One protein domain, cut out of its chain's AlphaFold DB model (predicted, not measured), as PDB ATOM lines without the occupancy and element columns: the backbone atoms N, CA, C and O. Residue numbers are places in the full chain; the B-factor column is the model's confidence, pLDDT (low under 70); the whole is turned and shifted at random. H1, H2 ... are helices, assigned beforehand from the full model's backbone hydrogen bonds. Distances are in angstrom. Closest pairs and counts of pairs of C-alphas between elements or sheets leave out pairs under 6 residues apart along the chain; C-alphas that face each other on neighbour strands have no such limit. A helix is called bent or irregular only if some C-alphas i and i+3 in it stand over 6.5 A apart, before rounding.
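AT A GLANCE: This is residues 498 to 596 of the 674 residues of an uncharacterized protein of Steinernema glaseri (UniProt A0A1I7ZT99). Two helical hairpins, H1 with H2 and H3 with H4, sit side by side and offset lengthwise, forming an up-and-down bundle of four helices, each running against the one before it. A short fifth helix, H5, lies beyond the bundle near H4. The printed part has 99 residues with five named helices, H1 to H5 in chain order, and no named strand: class all helix. It is compact, with a radius of gyration of the C-alphas of 13.7 A and spans of 42 by 30 by 17 A.

HOW THE PARTS SIT: H1, residues 499 to 516, and H2, residues 520 to 537, touch as a hairpin at a shallow tilt of 4 degrees, opposite ways; their closest C-alphas, Leu 499 and Ala 537, are 6.7 A apart. H1, with residues 499 to 507 alone, touches H3, residues 544 to 559, the same way at a shallow tilt of 22 degrees; the closest C-alphas, Arg 500 and Gly 546, are 4.3 A apart. H3 and H4, residues 567 to 581, touch as a hairpin at a shallow tilt of 29 degrees, opposite ways; the closest C-alphas, Leu 554 and Cys 573, are 5.7 A apart. H2 touches H4 with residues 527 to 534 alone, closest at the C-alphas of Thr 531 and Leu 569, 6.2 A. H5, residues 587 to 595, touches no helix but is near H4. Every O i to N i+4 pair is within hydrogen-bond range in H1, H3, H4 and H5; in H2 12 of 14 are.

IN THESE COORDINATES: H1 begins at C-alpha 499 (135.517, 227.963, 208.016) and is 25.2 A long. H2 is 26.5 A, H3 22.9 A and H4 20.5 A long. H2 is irregular, but only just: C-alphas 521 and 524 are 6.8 A apart. H5 ends at C-alpha 595 (129.828, 212.197, 190.987).

THE WHOLE: The two farthest C-alphas, Glu 521 and Asp 586, are 42.0 A apart. The printed part has no cut and no long link. The model's pLDDT is under 70 at residues 561 to 564 and 583 to 596.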
ATOM      1  N   SER A 498     137.570 231.966 209.988       93.38
ATOM      2  CA  SER A 498     136.305 231.235 209.855       93.38
ATOM      3  C   SER A 498     136.400 230.131 208.793       93.38
ATOM      4  O   SER A 498     137.288 230.138 207.930       93.38
ATOM      5  N   LEU A 499     135.469 229.173 208.839       94.25
ATOM      6  CA  LEU A 499     135.517 227.963 208.016       94.25
ATOM      7  C   LEU A 499     135.587 228.261 206.509       94.25
ATOM      8  O   LEU A 499     136.339 227.610 205.786       94.25
ATOM      9  N   ARG A 500     134.870 229.280 206.020       94.50
ATOM     10  CA  ARG A 500     134.909 229.653 204.597       94.50
ATOM     11  C   ARG A 500     136.304 230.122 204.128       94.50
ATOM     12  O   ARG A 500     136.835 229.474 203.226       94.50
ATOM     13  N   PRO A 501     136.919 231.185 204.692       95.25
ATOM     14  CA  PRO A 501     138.273 231.596 204.310       95.25
ATOM     15  C   PRO A 501     139.328 230.505 204.519       95.25
ATOM     16  O   PRO A 501     140.307 230.458 203.775       95.25
ATOM     17  N   PHE A 502     139.133 229.622 205.507       96.75
ATOM     18  CA  PHE A 502     139.985 228.450 205.694       96.75
ATOM     19  C   PHE A 502     139.903 227.496 204.492       96.75
ATOM     20  O   PHE A 502     140.932 227.134 203.928       96.75
ATOM     21  N   CYS A 503     138.692 227.140 204.049       95.75
ATOM     22  CA  CYS A 503     138.490 226.251 202.899       95.75
ATOM     23  C   CYS A 503     139.060 226.831 201.596       95.75
ATOM     24  O   CYS A 503     139.671 226.107 200.811       95.75
ATOM     25  N   GLU A 504     138.885 228.138 201.372       95.25
ATOM     26  CA  GLU A 504     139.478 228.847 200.229       95.25
ATOM     27  C   GLU A 504     141.012 228.732 200.257       95.25
ATOM     28  O   GLU A 504     141.629 228.362 199.258       95.25
ATOM     29  N   PHE A 505     141.624 228.942 201.426       96.44
ATOM     30  CA  PHE A 505     143.063 228.773 201.611       96.44
ATOM     31  C   PHE A 505     143.548 227.344 201.362       96.44
ATOM     32  O   PHE A 505     144.573 227.178 200.715       96.44
ATOM     33  N   VAL A 506     142.844 226.311 201.832       95.31
ATOM     34  CA  VAL A 506     143.274 224.920 201.606       95.31
ATOM     35  C   VAL A 506     143.303 224.587 200.109       95.31
ATOM     36  O   VAL A 506     144.234 223.927 199.653       95.31
ATOM     37  N   LEU A 507     142.344 225.077 199.316       93.31
ATOM     38  CA  LEU A 507     142.346 224.880 197.858       93.31
ATOM     39  C   LEU A 507     143.497 225.622 197.161       93.31
ATOM     40  O   LEU A 507     144.150 225.062 196.271       93.31
ATOM     41  N   GLU A 508     143.772 226.862 197.581       93.94
ATOM     42  CA  GLU A 508     144.955 227.614 197.142       93.94
ATOM     43  C   GLU A 508     146.245 226.853 197.504       93.94
ATOM     44  O   GLU A 508     147.116 226.665 196.653       93.94
ATOM     45  N   PHE A 509     146.330 226.349 198.737       94.44
ATOM     46  CA  PHE A 509     147.476 225.625 199.279       94.44
ATOM     47  C   PHE A 509     147.746 224.322 198.529       94.44
ATOM     48  O   PHE A 509     148.882 224.092 198.131       94.44
ATOM     49  N   VAL A 510     146.719 223.506 198.267       91.75
ATOM     50  CA  VAL A 510     146.830 222.279 197.460       91.75
ATOM     51  C   VAL A 510     147.422 222.591 196.086       91.75
ATOM     52  O   VAL A 510     148.360 221.937 195.637       91.75
ATOM     53  N   THR A 511     146.914 223.633 195.427       90.56
ATOM     54  CA  THR A 511     147.423 224.052 194.115       90.56
ATOM     55  C   THR A 511     148.877 224.520 194.202       90.56
ATOM     56  O   THR A 511     149.676 224.248 193.307       90.56
ATOM     57  N   PHE A 512     149.223 225.233 195.273       91.94
ATOM     58  CA  PHE A 512     150.568 225.727 195.532       91.94
ATOM     59  C   PHE A 512     151.573 224.591 195.773       91.94
ATOM     60  O   PHE A 512     152.597 224.549 195.090       91.94
ATOM     61  N   ILE A 513     151.293 223.659 196.691       90.81
ATOM     62  CA  ILE A 513     152.244 222.593 197.041       90.81
ATOM     63  C   ILE A 513     152.480 221.631 195.879       90.81
ATOM     64  O   ILE A 513     153.617 221.215 195.676       90.81
ATOM     65  N   SER A 514     151.452 221.344 195.076       87.25
ATOM     66  CA  SER A 514     151.598 220.464 193.917       87.25
ATOM     67  C   SER A 514     152.384 221.101 192.772       87.25
ATOM     68  O   SER A 514     152.971 220.375 191.982       87.25
ATOM     69  N   LYS A 515     152.411 222.438 192.672       87.88
ATOM     70  CA  LYS A 515     153.227 223.158 191.677       87.88
ATOM     71  C   LYS A 515     154.653 223.427 192.150       87.88
ATOM     72  O   LYS A 515     155.561 223.473 191.336       87.88
ATOM     73  N   LYS A 516     154.839 223.711 193.442       87.81
ATOM     74  CA  LYS A 516     156.137 224.132 193.989       87.81
ATOM     75  C   LYS A 516     157.048 222.954 194.325       87.81
ATOM     76  O   LYS A 516     158.262 223.094 194.218       87.81
ATOM     77  N   PHE A 517     156.480 221.836 194.775       86.69
ATOM     78  CA  PHE A 517     157.237 220.678 195.239       86.69
ATOM     79  C   PHE A 517     156.922 219.478 194.343       86.69
ATOM     80  O   PHE A 517     155.854 218.880 194.444       86.69
ATOM     81  N   GLU A 518     157.846 219.134 193.453       81.50
ATOM     82  CA  GLU A 518     157.747 217.976 192.557       81.50
ATOM     83  C   GLU A 518     158.614 216.816 193.085       81.50
ATOM     84  O   GLU A 518     159.589 217.048 193.798       81.50
ATOM     85  N   GLY A 519     158.252 215.572 192.752       78.94
ATOM     86  CA  GLY A 519     158.982 214.360 193.156       78.94
ATOM     87  C   GLY A 519     158.223 213.459 194.138       78.94
ATOM     88  O   GLY A 519     157.457 213.937 194.974       78.94
ATOM     89  N   GLU A 520     158.447 212.145 194.025       77.31
ATOM     90  CA  GLU A 520     157.748 211.111 194.809       77.31
ATOM     91  C   GLU A 520     158.100 211.155 196.305       77.31
ATOM     92  O   GLU A 520     157.230 210.954 197.149       77.31
ATOM     93  N   GLU A 521     159.341 211.503 196.656       77.81
ATOM     94  CA  GLU A 521     159.805 211.597 198.053       77.81
ATOM     95  C   GLU A 521     159.066 212.682 198.855       77.81
ATOM     96  O   GLU A 521     158.859 212.563 200.061       77.81
ATOM     97  N   MET A 522     158.612 213.738 198.176       84.81
ATOM     98  CA  MET A 522     157.881 214.850 198.789       84.81
ATOM     99  C   MET A 522     156.396 214.532 198.986       84.81
ATOM    100  O   MET A 522     155.681 215.277 199.660       84.81
ATOM    101  N   GLU A 523     155.907 213.444 198.395       88.19
ATOM    102  CA  GLU A 523     154.479 213.172 198.310       88.19
ATOM    103  C   GLU A 523     153.866 212.821 199.665       88.19
ATOM    104  O   GLU A 523     152.784 213.303 200.004       88.19
ATOM    105  N   ALA A 524     154.607 212.083 200.494       90.00
ATOM    106  CA  ALA A 524     154.195 211.768 201.857       90.00
ATOM    107  C   ALA A 524     153.950 213.043 202.685       90.00
ATOM    108  O   ALA A 524     152.916 213.164 203.342       90.00
ATOM    109  N   TYR A 525     154.835 214.041 202.581       91.81
ATOM    110  CA  TYR A 525     154.662 215.319 203.272       91.81
ATOM    111  C   TYR A 525     153.514 216.166 202.708       91.81
ATOM    112  O   TYR A 525     152.839 216.848 203.480       91.81
ATOM    113  N   LYS A 526     153.241 216.124 201.393       92.12
ATOM    114  CA  LYS A 526     152.067 216.807 200.814       92.12
ATOM    115  C   LYS A 526     150.774 216.205 201.344       92.12
ATOM    116  O   LYS A 526     149.922 216.937 201.848       92.12
ATOM    117  N   ILE A 527     150.648 214.879 201.263       91.88
ATOM    118  CA  ILE A 527     149.486 214.135 201.759       91.88
ATOM    119  C   ILE A 527     149.286 214.420 203.244       91.88
ATOM    120  O   ILE A 527     148.169 214.732 203.663       91.88
ATOM    121  N   PHE A 528     150.363 214.372 204.027       94.06
ATOM    122  CA  PHE A 528     150.334 214.678 205.447       94.06
ATOM    123  C   PHE A 528     149.856 216.113 205.709       94.06
ATOM    124  O   PHE A 528     148.859 216.299 206.400       94.06
ATOM    125  N   ALA A 529     150.465 217.130 205.093       95.06
ATOM    126  CA  ALA A 529     150.073 218.528 205.290       95.06
ATOM    127  C   ALA A 529     148.600 218.795 204.925       95.06
ATOM    128  O   ALA A 529     147.890 219.461 205.680       95.06
ATOM    129  N   ILE A 530     148.112 218.245 203.804       94.56
ATOM    130  CA  ILE A 530     146.692 218.346 203.418       94.56
ATOM    131  C   ILE A 530     145.813 217.658 204.467       94.56
ATOM    132  O   ILE A 530     144.818 218.228 204.912       94.56
ATOM    133  N   THR A 531     146.183 216.449 204.884       94.69
ATOM    134  CA  THR A 531     145.454 215.669 205.891       94.69
ATOM    135  C   THR A 531     145.326 216.437 207.205       94.69
ATOM    136  O   THR A 531     144.242 216.493 207.787       94.69
ATOM    137  N   GLU A 532     146.400 217.078 207.660       95.88
ATOM    138  CA  GLU A 532     146.396 217.879 208.881       95.88
ATOM    139  C   GLU A 532     145.512 219.133 208.751       95.88
ATOM    140  O   GLU A 532     144.737 219.425 209.665       95.88
ATOM    141  N   LEU A 533     145.510 219.811 207.595       96.50
ATOM    142  CA  LEU A 533     144.582 220.919 207.315       96.50
ATOM    143  C   LEU A 533     143.113 220.471 207.305       96.50
ATOM    144  O   LEU A 533     142.250 221.153 207.858       96.50
ATOM    145  N   LEU A 534     142.810 219.308 206.722       94.94
ATOM    146  CA  LEU A 534     141.454 218.751 206.736       94.94
ATOM    147  C   LEU A 534     140.994 218.405 208.157       94.94
ATOM    148  O   LEU A 534     139.831 218.611 208.499       94.94
ATOM    149  N   LYS A 535     141.904 217.931 209.015       95.12
ATOM    150  CA  LYS A 535     141.605 217.704 210.435       95.12
ATOM    151  C   LYS A 535     141.356 219.015 211.188       95.12
ATOM    152  O   LYS A 535     140.485 219.024 212.054       95.12
ATOM    153  N   ILE A 536     142.045 220.109 210.845       96.00
ATOM    154  CA  ILE A 536     141.769 221.446 211.405       96.00
ATOM    155  C   ILE A 536     140.356 221.917 211.042       96.00
ATOM    156  O   ILE A 536     139.662 222.428 211.915       96.00
ATOM    157  N   ALA A 537     139.884 221.695 209.807       93.62
ATOM    158  CA  ALA A 537     138.538 222.116 209.388       93.62
ATOM    159  C   ALA A 537     137.426 221.599 210.323       93.62
ATOM    160  O   ALA A 537     136.422 222.276 210.532       93.62
ATOM    161  N   LYS A 538     137.628 220.427 210.940       91.12
ATOM    162  CA  LYS A 538     136.683 219.809 211.886       91.12
ATOM    163  C   LYS A 538     136.568 220.546 213.218       91.12
ATOM    164  O   LYS A 538     135.561 220.356 213.898       91.12
ATOM    165  N   LEU A 539     137.595 221.314 213.585       90.50
ATOM    166  CA  LEU A 539     137.678 222.087 214.827       90.50
ATOM    167  C   LEU A 539     137.010 223.463 214.702       90.50
ATOM    168  O   LEU A 539     136.785 224.116 215.715       90.50
ATOM    169  N   LEU A 540     136.709 223.910 213.477       91.12
ATOM    170  CA  LEU A 540     136.128 225.225 213.213       91.12
ATOM    171  C   LEU A 540     134.605 225.219 213.371       91.12
ATOM    172  O   LEU A 540     133.938 224.206 213.142       91.12
ATOM    173  N   ASP A 541     134.064 226.389 213.712       86.00
ATOM    174  CA  ASP A 541     132.621 226.600 213.805       86.00
ATOM    175  C   ASP A 541     131.932 226.455 212.433       86.00
ATOM    176  O   ASP A 541     132.491 226.793 211.384       86.00
ATOM    177  N   ARG A 542     130.714 225.906 212.444       86.00
ATOM    178  CA  ARG A 542     130.011 225.373 211.268       86.00
ATOM    179  C   ARG A 542     128.825 226.238 210.880       86.00
ATOM    180  O   ARG A 542     127.669 225.821 210.963       86.00
ATOM    181  N   ASP A 543     129.114 227.432 210.388       85.56
ATOM    182  CA  ASP A 543     128.098 228.278 209.779       85.56
ATOM    183  C   ASP A 543     127.618 227.699 208.432       85.56
ATOM    184  O   ASP A 543     128.347 226.997 207.730       85.56
ATOM    185  N   VAL A 544     126.376 228.001 208.038       83.56
ATOM    186  CA  VAL A 544     125.749 227.439 206.822       83.56
ATOM    187  C   VAL A 544     126.608 227.672 205.572       83.56
ATOM    188  O   VAL A 544     126.726 226.793 204.714       83.56
ATOM    189  N   VAL A 545     127.231 228.849 205.472       86.56
ATOM    190  CA  VAL A 545     128.077 229.218 204.333       86.56
ATOM    191  C   VAL A 545     129.418 228.482 204.391       86.56
ATOM    192  O   VAL A 545     129.849 227.936 203.375       86.56
ATOM    193  N   GLY A 546     130.057 228.404 205.561       88.25
ATOM    194  CA  GLY A 546     131.274 227.621 205.764       88.25
ATOM    195  C   GLY A 546     131.093 226.136 205.460       88.25
ATOM    196  O   GLY A 546     131.923 225.557 204.765       88.25
ATOM    197  N   VAL A 547     129.980 225.530 205.879       87.31
ATOM    198  CA  VAL A 547     129.640 224.125 205.582       87.31
ATOM    199  C   VAL A 547     129.523 223.898 204.070       87.31
ATOM    200  O   VAL A 547     130.051 222.915 203.547       87.31
ATOM    201  N   ALA A 548     128.895 224.815 203.327       87.56
ATOM    202  CA  ALA A 548     128.840 224.720 201.868       87.56
ATOM    203  C   ALA A 548     130.240 224.814 201.225       87.56
ATOM    204  O   ALA A 548     130.562 224.025 200.331       87.56
ATOM    205  N   SER A 549     131.090 225.730 201.705       91.31
ATOM    206  CA  SER A 549     132.483 225.854 201.254       91.31
ATOM    207  C   SER A 549     133.321 224.618 201.582       91.31
ATOM    208  O   SER A 549     134.107 224.183 200.741       91.31
ATOM    209  N   TRP A 550     133.117 224.004 202.750       93.88
ATOM    210  CA  TRP A 550     133.799 222.774 203.149       93.88
ATOM    211  C   TRP A 550     133.436 221.613 202.222       93.88
ATOM    212  O   TRP A 550     134.326 220.959 201.676       93.88
ATOM    213  N   ARG A 551     132.144 221.431 201.921       89.94
ATOM    214  CA  ARG A 551     131.687 220.425 200.949       89.94
ATOM    215  C   ARG A 551     132.342 220.612 199.579       89.94
ATOM    216  O   ARG A 551     132.786 219.640 198.960       89.94
ATOM    217  N   ASN A 552     132.402 221.854 199.098       89.50
ATOM    218  CA  ASN A 552     133.010 222.190 197.810       89.50
ATOM    219  C   ASN A 552     134.522 221.937 197.815       89.50
ATOM    220  O   ASN A 552     135.046 221.414 196.832       89.50
ATOM    221  N   MET A 553     135.208 222.244 198.920       93.88
ATOM    222  CA  MET A 553     136.626 221.944 199.095       93.88
ATOM    223  C   MET A 553     136.887 220.436 199.007       93.88
ATOM    224  O   MET A 553     137.695 220.013 198.184       93.88
ATOM    225  N   LEU A 554     136.166 219.624 199.789       91.62
ATOM    226  CA  LEU A 554     136.318 218.162 199.788       91.62
ATOM    227  C   LEU A 554     136.038 217.565 198.402       91.62
ATOM    228  O   LEU A 554     136.797 216.730 197.911       91.62
ATOM    229  N   SER A 555     134.982 218.037 197.734       87.94
ATOM    230  CA  SER A 555     134.637 217.601 196.374       87.94
ATOM    231  C   SER A 555     135.720 217.978 195.358       87.94
ATOM    232  O   SER A 555     136.059 217.178 194.485       87.94
ATOM    233  N   SER A 556     136.299 219.175 195.481       88.75
ATOM    234  CA  SER A 556     137.380 219.633 194.600       88.75
ATOM    235  C   SER A 556     138.657 218.824 194.812       88.75
ATOM    236  O   SER A 556     139.297 218.446 193.840       88.75
ATOM    237  N   ILE A 557     138.993 218.489 196.060       87.81
ATOM    238  CA  ILE A 557     140.129 217.618 196.396       87.81
ATOM    239  C   ILE A 557     139.948 216.232 195.757       87.81
ATOM    240  O   ILE A 557     140.847 215.754 195.075       87.81
ATOM    241  N   LEU A 558     138.765 215.621 195.893       86.12
ATOM    242  CA  LEU A 558     138.473 214.292 195.334       86.12
ATOM    243  C   LEU A 558     138.432 214.248 193.798       86.12
ATOM    244  O   LEU A 558     138.700 213.204 193.206       86.12
ATOM    245  N   THR A 559     138.056 215.352 193.148       84.44
ATOM    246  CA  THR A 559     137.962 215.432 191.677       84.44
ATOM    247  C   THR A 559     139.218 215.991 191.013       84.44
ATOM    248  O   THR A 559     139.379 215.859 189.798       84.44
ATOM    249  N   SER A 560     140.121 216.588 191.789       79.06
ATOM    250  CA  SER A 560     141.367 217.147 191.286       79.06
ATOM    251  C   SER A 560     142.325 216.049 190.820       79.06
ATOM    252  O   SER A 560     142.570 215.069 191.517       79.06
ATOM    253  N   GLN A 561     142.932 216.246 189.647       69.75
ATOM    254  CA  GLN A 561     144.035 215.401 189.164       69.75
ATOM    255  C   GLN A 561     145.389 215.771 189.795       69.75
ATOM    256  O   GLN A 561     146.385 215.105 189.545       69.75
ATOM    257  N   VAL A 562     145.420 216.849 190.583       69.25
ATOM    258  CA  VAL A 562     146.631 217.479 191.131       69.25
ATOM    259  C   VAL A 562     147.064 216.843 192.462       69.25
ATOM    260  O   VAL A 562     148.165 217.103 192.945       69.25
ATOM    261  N   ILE A 563     146.201 216.016 193.058       66.62
ATOM    262  CA  ILE A 563     146.432 215.343 194.337       66.62
ATOM    263  C   ILE A 563     146.703 213.857 194.065       66.62
ATOM    264  O   ILE A 563     145.990 213.248 193.257       66.62
ATOM    265  N   PRO A 564     147.695 213.243 194.723       65.56
ATOM    266  CA  PRO A 564     147.933 211.813 194.604       65.56
ATOM    267  C   PRO A 564     146.730 211.015 195.068       65.56
ATOM    268  O   PRO A 564     146.028 211.383 196.009       65.56
ATOM    269  N   THR A 565     146.538 209.855 194.452       70.19
ATOM    270  CA  THR A 565     145.584 208.856 194.929       70.19
ATOM    271  C   THR A 565     146.120 208.142 196.164       70.19
ATOM    272  O   THR A 565     146.462 206.963 196.096       70.19
ATOM    273  N   ASP A 566     146.194 208.859 197.280       84.00
ATOM    274  CA  ASP A 566     146.403 208.265 198.592       84.00
ATOM    275  C   ASP A 566     145.072 207.805 199.186       84.00
ATOM    276  O   ASP A 566     144.074 208.532 199.199       84.00
ATOM    277  N   LYS A 567     145.054 206.568 199.678       85.06
ATOM    278  CA  LYS A 567     143.839 205.952 200.205       85.06
ATOM    279  C   LYS A 567     143.365 206.645 201.481       85.06
ATOM    280  O   LYS A 567     142.166 206.860 201.621       85.06
ATOM    281  N   ASN A 568     144.274 207.003 202.386       85.69
ATOM    282  CA  ASN A 568     143.909 207.582 203.679       85.69
ATOM    283  C   ASN A 568     143.321 208.986 203.507       85.69
ATOM    284  O   ASN A 568     142.331 209.322 204.154       85.69
ATOM    285  N   LEU A 569     143.883 209.781 202.592       88.56
ATOM    286  CA  LEU A 569     143.357 211.099 202.245       88.56
ATOM    287  C   LEU A 569     141.968 211.011 201.595       88.56
ATOM    288  O   LEU A 569     141.066 211.768 201.959       88.56
ATOM    289  N   ILE A 570     141.770 210.074 200.660       88.56
ATOM    290  CA  ILE A 570     140.456 209.839 200.042       88.56
ATOM    291  C   ILE A 570     139.443 209.385 201.097       88.56
ATOM    292  O   ILE A 570     138.346 209.939 201.162       88.56
ATOM    293  N   ASP A 571     139.816 208.417 201.936       86.88
ATOM    294  CA  ASP A 571     138.965 207.893 203.003       86.88
ATOM    295  C   ASP A 571     138.558 209.014 203.969       86.88
ATOM    296  O   ASP A 571     137.382 209.115 204.314       86.88
ATOM    297  N   LEU A 572     139.483 209.907 204.342       89.19
ATOM    298  CA  LEU A 572     139.194 211.074 205.180       89.19
ATOM    299  C   LEU A 572     138.166 212.009 204.527       89.19
ATOM    300  O   LEU A 572     137.157 212.336 205.151       89.19
ATOM    301  N   CYS A 573     138.389 212.400 203.271       89.19
ATOM    302  CA  CYS A 573     137.483 213.285 202.535       89.19
ATOM    303  C   CYS A 573     136.083 212.685 202.383       89.19
ATOM    304  O   CYS A 573     135.081 213.376 202.564       89.19
ATOM    305  N   VAL A 574     136.005 211.394 202.052       86.88
ATOM    306  CA  VAL A 574     134.734 210.680 201.899       86.88
ATOM    307  C   VAL A 574     134.024 210.565 203.247       86.88
ATOM    308  O   VAL A 574     132.835 210.874 203.325       86.88
ATOM    309  N   CYS A 575     134.733 210.185 204.313       86.50
ATOM    310  CA  CYS A 575     134.159 210.109 205.656       86.50
ATOM    311  C   CYS A 575     133.579 211.456 206.099       86.50
ATOM    312  O   CYS A 575     132.465 211.490 206.617       86.50
ATOM    313  N   ASP A 576     134.285 212.559 205.849       88.00
ATOM    314  CA  ASP A 576     133.817 213.896 206.221       88.00
ATOM    315  C   ASP A 576     132.607 214.340 205.389       88.00
ATOM    316  O   ASP A 576     131.653 214.899 205.936       88.00
ATOM    317  N   LEU A 577     132.581 214.023 204.088       85.56
ATOM    318  CA  LEU A 577     131.412 214.263 203.239       85.56
ATOM    319  C   LEU A 577     130.163 213.555 203.771       85.56
ATOM    320  O   LEU A 577     129.106 214.179 203.883       85.56
ATOM    321  N   PHE A 578     130.275 212.281 204.144       81.06
ATOM    322  CA  PHE A 578     129.143 211.530 204.688       81.06
ATOM    323  C   PHE A 578     128.734 212.011 206.080       81.06
ATOM    324  O   PHE A 578     127.549 212.241 206.316       81.06
ATOM    325  N   ALA A 579     129.695 212.202 206.984       79.69
ATOM    326  CA  ALA A 579     129.411 212.567 208.368       79.69
ATOM    327  C   ALA A 579     128.740 213.945 208.497       79.69
ATOM    328  O   ALA A 579     127.902 214.128 209.379       79.69
ATOM    329  N   TYR A 580     129.092 214.905 207.633       76.81
ATOM    330  CA  TYR A 580     128.687 216.304 207.804       76.81
ATOM    331  C   TYR A 580     127.775 216.858 206.709       76.81
ATOM    332  O   TYR A 580     127.093 217.854 206.950       76.81
ATOM    333  N   HIS A 581     127.731 216.243 205.524       75.38
ATOM    334  CA  HIS A 581     126.997 216.799 204.380       75.38
ATOM    335  C   HIS A 581     125.925 215.875 203.798       75.38
ATOM    336  O   HIS A 581     125.045 216.374 203.098       75.38
ATOM    337  N   PHE A 582     125.955 214.574 204.108       70.00
ATOM    338  CA  PHE A 582     124.916 213.617 203.707       70.00
ATOM    339  C   PHE A 582     124.456 212.738 204.895       70.00
ATOM    340  O   PHE A 582     124.547 211.512 204.825       70.00
ATOM    341  N   PRO A 583     123.970 213.330 206.007       56.97
ATOM    342  CA  PRO A 583     123.632 212.584 207.221       56.97
ATOM    343  C   PRO A 583     122.341 211.749 207.110       56.97
ATOM    344  O   PRO A 583     122.045 210.982 208.024       56.97
ATOM    345  N   LYS A 584     121.547 211.899 206.037       55.09
ATOM    346  CA  LYS A 584     120.258 211.209 205.843       55.09
ATOM    347  C   LYS A 584     120.290 210.239 204.655       55.09
ATOM    348  O   LYS A 584     120.985 210.453 203.670       55.09
ATOM    349  N   LYS A 585     119.478 209.177 204.724       46.81
ATOM    350  CA  LYS A 585     119.398 208.084 203.727       46.81
ATOM    351  C   LYS A 585     119.124 208.570 202.291       46.81
ATOM    352  O   LYS A 585     119.681 208.014 201.346       46.81
ATOM    353  N   ASP A 586     118.324 209.624 202.130       52.88
ATOM    354  CA  ASP A 586     117.913 210.149 200.817       52.88
ATOM    355  C   ASP A 586     119.018 210.970 200.125       52.88
ATOM    356  O   ASP A 586     119.099 211.021 198.894       52.88
ATOM    357  N   ASP A 587     119.938 211.527 200.910       48.62
ATOM    358  CA  ASP A 587     121.037 212.387 200.465       48.62
ATOM    359  C   ASP A 587     122.157 211.594 199.755       48.62
ATOM    360  O   ASP A 587     122.894 212.122 198.917       48.62
ATOM    361  N   VAL A 588     122.243 210.283 200.009       48.59
ATOM    362  CA  VAL A 588     123.210 209.365 199.381       48.59
ATOM    363  C   VAL A 588     122.947 209.209 197.876       48.59
ATOM    364  O   VAL A 588     123.882 209.094 197.082       48.59
ATOM    365  N   SER A 589     121.677 209.261 197.459       47.47
ATOM    366  CA  SER A 589     121.293 209.211 196.040       47.47
ATOM    367  C   SER A 589     121.807 210.434 195.263       47.47
ATOM    368  O   SER A 589     122.258 210.310 194.121       47.47
ATOM    369  N   VAL A 590     121.844 211.599 195.924       51.62
ATOM    370  CA  VAL A 590     122.361 212.858 195.379       51.62
ATOM    371  C   VAL A 590     123.880 212.793 195.219       51.62
ATOM    372  O   VAL A 590     124.384 213.178 194.166       51.62
ATOM    373  N   PHE A 591     124.605 212.227 196.191       45.53
ATOM    374  CA  PHE A 591     126.059 212.041 196.115       45.53
ATOM    375  C   PHE A 591     126.488 211.242 194.873       45.53
ATOM    376  O   PHE A 591     127.290 211.727 194.070       45.53
ATOM    377  N   PHE A 592     125.888 210.069 194.643       47.84
ATOM    378  CA  PHE A 592     126.204 209.248 193.468       47.84
ATOM    379  C   PHE A 592     125.772 209.904 192.151       47.84
ATOM    380  O   PHE A 592     126.479 209.784 191.150       47.84
ATOM    381  N   SER A 593     124.664 210.653 192.151       45.69
ATOM    382  CA  SER A 593     124.214 211.411 190.976       45.69
ATOM    383  C   SER A 593     125.088 212.635 190.655       45.69
ATOM    384  O   SER A 593     125.194 213.011 189.493       45.69
ATOM    385  N   GLY A 594     125.753 213.225 191.657       42.00
ATOM    386  CA  GLY A 594     126.669 214.361 191.504       42.00
ATOM    387  C   GLY A 594     128.083 213.959 191.076       42.00
ATOM    388  O   GLY A 594     128.726 214.693 190.331       42.00
ATOM    389  N   THR A 595     128.559 212.775 191.481       40.44
ATOM    390  CA  THR A 595     129.828 212.197 190.987       40.44
ATOM    391  C   THR A 595     129.697 211.529 189.616       40.44
ATOM    392  O   THR A 595     130.693 211.321 188.922       40.44
ATOM    393  N   ALA A 596     128.472 211.203 189.199       32.53
ATOM    394  CA  ALA A 596     128.166 210.740 187.856       32.53
ATOM    395  C   ALA A 596     127.863 211.946 186.956       32.53
ATOM    396  O   ALA A 596     126.708 212.328 186.768       32.53
TER     397      ALA A 596